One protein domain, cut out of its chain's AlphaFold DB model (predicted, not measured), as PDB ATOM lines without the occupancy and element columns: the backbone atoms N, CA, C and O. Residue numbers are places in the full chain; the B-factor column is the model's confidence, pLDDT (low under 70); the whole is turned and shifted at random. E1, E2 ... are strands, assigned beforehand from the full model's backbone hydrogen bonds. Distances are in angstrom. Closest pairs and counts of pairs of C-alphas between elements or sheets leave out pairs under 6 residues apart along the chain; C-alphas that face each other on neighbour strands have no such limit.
ATOM      1  N   LEU A   2    -117.684-191.044 325.484       88.81
ATOM      2  CA  LEU A   2    -117.390-190.172 324.350       88.81
ATOM      3  C   LEU A   2    -118.647-190.078 323.487       88.81
ATOM      4  O   LEU A   2    -119.544-190.907 323.629       88.81
ATOM      5  N   HIS A   3    -118.721-189.071 322.627       91.88
ATOM      6  CA  HIS A   3    -119.798-188.963 321.655       91.88
ATOM      7  C   HIS A   3    -119.241-188.645 320.272       91.88
ATOM      8  O   HIS A   3    -118.222-187.965 320.148       91.88
ATOM      9  N   PHE A   4    -119.925-189.140 319.245       91.81
ATOM     10  CA  PHE A   4    -119.595-188.911 317.844       91.81
ATOM     11  C   PHE A   4    -120.790-188.310 317.122       91.81
ATOM     12  O   PHE A   4    -121.904-188.808 317.265       91.81
ATOM     13  N   HIS A   5    -120.548-187.268 316.333       92.25
ATOM     14  CA  HIS A   5    -121.566-186.704 315.457       92.25
ATOM     15  C   HIS A   5    -121.890-187.694 314.338       92.25
ATOM     16  O   HIS A   5    -120.991-188.177 313.649       92.25
ATOM     17  N   LEU A   6    -123.174-187.996 314.162       91.06
ATOM     18  CA  LEU A   6    -123.658-188.885 313.113       91.06
ATOM     19  C   LEU A   6    -124.136-188.060 311.922       91.06
ATOM     20  O   LEU A   6    -125.294-187.657 311.848       91.06
ATOM     21  N   SER A   7    -123.209-187.795 311.007       88.31
ATOM     22  CA  SER A   7    -123.475-187.137 309.730       88.31
ATOM     23  C   SER A   7    -123.594-188.176 308.613       88.31
ATOM     24  O   SER A   7    -122.859-189.162 308.599       88.31
ATOM     25  N   ASP A   8    -124.487-187.930 307.661       88.94
ATOM     26  CA  ASP A   8    -124.605-188.670 306.400       88.94
ATOM     27  C   ASP A   8    -123.619-188.177 305.323       88.94
ATOM     28  O   ASP A   8    -123.359-188.869 304.339       88.94
ATOM     29  N   GLU A   9    -123.023-186.999 305.520       89.94
ATOM     30  CA  GLU A   9    -121.956-186.489 304.660       89.94
ATOM     31  C   GLU A   9    -120.615-187.186 304.910       89.94
ATOM     32  O   GLU A   9    -120.155-187.325 306.047       89.94
ATOM     33  N   ILE A  10    -119.954-187.559 303.813       88.38
ATOM     34  CA  ILE A  10    -118.612-188.142 303.818       88.38
ATOM     35  C   ILE A  10    -117.595-187.081 304.252       88.38
ATOM     36  O   ILE A  10    -117.588-185.967 303.730       88.38
ATOM     37  N   ILE A  11    -116.691-187.454 305.164       90.19
ATOM     38  CA  ILE A  11    -115.581-186.594 305.586       90.19
ATOM     39  C   ILE A  11    -114.655-186.350 304.381       90.19
ATOM     40  O   ILE A  11    -114.157-187.318 303.795       90.19
ATOM     41  N   PRO A  12    -114.402-185.086 303.989       89.69
ATOM     42  CA  PRO A  12    -113.498-184.780 302.889       89.69
ATOM     43  C   PRO A  12    -112.090-185.337 303.124       89.69
ATOM     44  O   PRO A  12    -111.594-185.363 304.251       89.69
ATOM     45  N   SER A  13    -111.414-185.733 302.043       90.56
ATOM     46  CA  SER A  13    -110.027-186.206 302.118       90.56
ATOM     47  C   SER A  13    -109.128-185.173 302.811       90.56
ATOM     48  O   SER A  13    -109.186-183.983 302.501       90.56
ATOM     49  N   GLY A  14    -108.305-185.631 303.756       89.75
ATOM     50  CA  GLY A  14    -107.429-184.778 304.566       89.75
ATOM     51  C   GLY A  14    -108.091-184.147 305.797       89.75
ATOM     52  O   GLY A  14    -107.433-183.386 306.503       89.75
ATOM     53  N   GLN A  15    -109.359-184.455 306.079       86.56
ATOM     54  CA  GLN A  15    -110.040-184.052 307.310       86.56
ATOM     55  C   GLN A  15    -110.303-185.256 308.219       86.56
ATOM     56  O   GLN A  15    -110.417-186.389 307.758       86.56
ATOM     57  N   PHE A  16    -110.397-184.995 309.525       83.50
ATOM     58  CA  PHE A  16    -110.597-186.030 310.549       83.50
ATOM     59  C   PHE A  16    -111.976-185.982 311.211       83.50
ATOM     60  O   PHE A  16    -112.403-186.969 311.803       83.50
ATOM     61  N   PHE A  17    -112.669-184.845 311.134       86.06
ATOM     62  CA  PHE A  17    -113.929-184.624 311.835       86.06
ATOM     63  C   PHE A  17    -115.066-184.428 310.840       86.06
ATOM     64  O   PHE A  17    -114.909-183.735 309.837       86.06
ATOM     65  N   SER A  18    -116.219-185.023 311.141       85.12
ATOM     66  CA  SER A  18    -117.461-184.704 310.447       85.12
ATOM     67  C   SER A  18    -117.914-183.286 310.795       85.12
ATOM     68  O   SER A  18    -117.522-182.718 311.821       85.12
ATOM     69  N   LYS A  19    -118.819-182.736 309.984       84.75
ATOM     70  CA  LYS A  19    -119.605-181.572 310.400       84.75
ATOM     71  C   LYS A  19    -120.407-181.882 311.682       84.75
ATOM     72  O   LYS A  19    -120.687-183.060 311.958       84.75
ATOM     73  N   PRO A  20    -120.806-180.850 312.449       84.50
ATOM     74  CA  PRO A  20    -121.845-180.993 313.462       84.50
ATOM     75  C   PRO A  20    -123.106-181.623 312.858       84.50
ATOM     76  O   PRO A  20    -123.438-181.368 311.699       84.50
ATOM     77  N   ALA A  21    -123.789-182.450 313.639       88.50
ATOM     78  CA  ALA A  21    -124.951-183.216 313.209       88.50
ATOM     79  C   ALA A  21    -126.016-183.253 314.306       88.50
ATOM     80  O   ALA A  21    -125.703-183.108 315.490       88.50
ATOM     81  N   ASP A  22    -127.257-183.505 313.894       92.50
ATOM     82  CA  ASP A  22    -128.426-183.502 314.777       92.50
ATOM     83  C   ASP A  22    -128.472-184.698 315.727       92.50
ATOM     84  O   ASP A  22    -129.257-184.682 316.666       92.50
ATOM     85  N   TYR A  23    -127.658-185.731 315.498       94.50
ATOM     86  CA  TYR A  23    -127.600-186.928 316.331       94.50
ATOM     87  C   TYR A  23    -126.175-187.225 316.777       94.50
ATOM     88  O   TYR A  23    -125.209-187.059 316.026       94.50
ATOM     89  N   LEU A  24    -126.071-187.724 318.005       94.62
ATOM     90  CA  LEU A  24    -124.838-188.177 318.618       94.62
ATOM     91  C   LEU A  24    -124.932-189.667 318.950       94.62
ATOM     92  O   LEU A  24    -125.861-190.097 319.634       94.62
ATOM     93  N   ALA A  25    -123.931-190.439 318.534       94.44
ATOM     94  CA  ALA A  25    -123.686-191.764 319.093       94.44
ATOM     95  C   ALA A  25    -122.891-191.617 320.387       94.44
ATOM     96  O   ALA A  25    -121.749-191.151 320.364       94.44
ATOM     97  N   PHE A  26    -123.476-192.028 321.506       94.50
ATOM     98  CA  PHE A  26    -122.809-192.083 322.798       94.50
ATOM     99  C   PHE A  26    -122.109-193.426 322.950       94.50
ATOM    100  O   PHE A  26    -122.742-194.479 322.909       94.50
ATOM    101  N   CYS A  27    -120.792-193.394 323.138       93.56
ATOM    102  CA  CYS A  27    -119.954-194.580 323.075       93.56
ATOM    103  C   CYS A  27    -119.032-194.724 324.287       93.56
ATOM    104  O   CYS A  27    -118.550-193.754 324.893       93.56
ATOM    105  N   MET A  28    -118.714-195.978 324.580       90.38
ATOM    106  CA  MET A  28    -117.555-196.373 325.364       90.38
ATOM    107  C   MET A  28    -116.488-196.902 324.415       90.38
ATOM    108  O   MET A  28    -116.779-197.702 323.532       90.38
ATOM    109  N   ILE A  29    -115.258-196.434 324.595       87.56
ATOM    110  CA  ILE A  29    -114.121-196.812 323.757       87.56
ATOM    111  C   ILE A  29    -113.069-197.434 324.658       87.56
ATOM    112  O   ILE A  29    -112.736-196.860 325.699       87.56
ATOM    113  N   GLY A  30    -112.554-198.591 324.259       82.81
ATOM    114  CA  GLY A  30    -111.441-199.242 324.931       82.81
ATOM    115  C   GLY A  30    -110.779-200.264 324.021       82.81
ATOM    116  O   GLY A  30    -111.472-201.047 323.380       82.81
ATOM    117  N   GLY A  31    -109.444-200.258 323.980       82.88
ATOM    118  CA  GLY A  31    -108.679-201.132 323.091       82.88
ATOM    119  C   GLY A  31    -109.122-200.977 321.635       82.88
ATOM    120  O   GLY A  31    -109.167-199.868 321.109       82.88
ATOM    121  N   ASP A  32    -109.485-202.096 321.023       87.38
ATOM    122  CA  ASP A  32    -110.010-202.239 319.664       87.38
ATOM    123  C   ASP A  32    -111.551-202.287 319.603       87.38
ATOM    124  O   ASP A  32    -112.129-202.575 318.554       87.38
ATOM    125  N   VAL A  33    -112.237-201.987 320.712       89.62
ATOM    126  CA  VAL A  33    -113.696-202.084 320.829       89.62
ATOM    127  C   VAL A  33    -114.341-200.709 320.997       89.62
ATOM    128  O   VAL A  33    -113.964-199.900 321.852       89.62
ATOM    129  N   VAL A  34    -115.400-200.483 320.215       92.19
ATOM    130  CA  VAL A  34    -116.345-199.375 320.389       92.19
ATOM    131  C   VAL A  34    -117.708-199.956 320.750       92.19
ATOM    132  O   VAL A  34    -118.330-200.648 319.949       92.19
ATOM    133  N   ALA A  35    -118.179-199.666 321.961       92.44
ATOM    134  CA  ALA A  35    -119.506-200.046 322.425       92.44
ATOM    135  C   ALA A  35    -120.442-198.836 322.353       92.44
ATOM    136  O   ALA A  35    -120.251-197.852 323.074       92.44
ATOM    137  N   VAL A  36    -121.444-198.909 321.477       95.38
ATOM    138  CA  VAL A  36    -122.489-197.885 321.356       95.38
ATOM    139  C   VAL A  36    -123.496-198.092 322.484       95.38
ATOM    140  O   VAL A  36    -124.079-199.166 322.606       95.38
ATOM    141  N   VAL A  37    -123.653-197.077 323.331       94.25
ATOM    142  CA  VAL A  37    -124.589-197.075 324.462       94.25
ATOM    143  C   VAL A  37    -125.975-196.675 323.981       94.25
ATOM    144  O   VAL A  37    -126.941-197.367 324.278       94.25
ATOM    145  N   ASP A  38    -126.055-195.569 323.239       95.38
ATOM    146  CA  ASP A  38    -127.300-195.067 322.661       95.38
ATOM    147  C   ASP A  38    -127.016-194.069 321.527       95.38
ATOM    148  O   ASP A  38    -125.897-193.553 321.397       95.38
ATOM    149  N   VAL A  39    -128.037-193.772 320.726       94.94
ATOM    150  CA  VAL A  39    -128.036-192.708 319.722       94.94
ATOM    151  C   VAL A  39    -129.148-191.728 320.060       94.94
ATOM    152  O   VAL A  39    -130.328-192.052 319.961       94.94
ATOM    153  N   LEU A  40    -128.766-190.509 320.432       94.38
ATOM    154  CA  LEU A  40    -129.707-189.479 320.860       94.38
ATOM    155  C   LEU A  40    -129.597-188.246 319.962       94.38
ATOM    156  O   LEU A  40    -128.513-187.983 319.429       94.38
ATOM    157  N   PRO A  41    -130.677-187.456 319.818       94.12
ATOM    158  CA  PRO A  41    -130.570-186.112 319.274       94.12
ATOM    159  C   PRO A  41    -129.498-185.326 320.027       94.12
ATOM    160  O   PRO A  41    -129.323-185.524 321.231       94.12
ATOM    161  N   HIS A  42    -128.789-184.443 319.329       91.81
ATOM    162  CA  HIS A  42    -127.755-183.607 319.908       91.81
ATOM    163  C   HIS A  42    -128.360-182.832 321.084       91.81
ATOM    164  O   HIS A  42    -129.199-181.952 320.875       91.81
ATOM    165  N   PRO A  43    -127.962-183.149 322.327       86.00
ATOM    166  CA  PRO A  43    -128.600-182.556 323.477       86.00
ATOM    167  C   PRO A  43    -128.139-181.110 323.657       86.00
ATOM    168  O   PRO A  43    -127.076-180.696 323.181       86.00
TER     169      PRO A  43
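AT A GLANCE: This is residues 2 to 43 of the 206 residues of an uncharacterized protein of Pseudomonas nabeulensis (UniProt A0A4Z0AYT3). A long hairpin, E2 and E3, has the short strand E1 beside E2, making a small twisted sheet; residues 6 to 22, with no named element, form a wide loop joining E1 to E2. The printed part has 42 residues and no named helix; the three strands, in sheet order E1 E2 E3, form an antiparallel meander, each strand the antiparallel neighbour of the one before. It is all strand, flat, 26 by 26 by 12 A, and only just loose, close to compact, with a radius of gyration of the C-alphas of 11.3 A.

IN THESE COORDINATES: E2, residues 23 to 30, spans 22.1 A. E3, residues 33 to 41, spans 23.3 A, bends by 54 degrees at residue 37 and ends at C-alpha 41 (-130.570, -186.112, 319.274). E1, residues 2 to 5, spans 10.4 A from C-alpha 2 (-117.390, -190.172, 324.350).

HOW THE PARTS SIT: The hairpin E2 and E3 is antiparallel at 159 degrees; N 26 and O 38 are 2.9 A apart, within hydrogen-bond range. E1 and E2, also a hairpin, are antiparallel at 142 degrees, with N 4 and O 25 within range at 2.9 A. E1 and E3 are edge strands.

THE WHOLE: The C-alphas farthest apart, of Gly 14 and Val 37, are 29.0 A apart. The link E1 to E2 is long. The printed part has no cut, and no printed residue is under 70 in pLDDT.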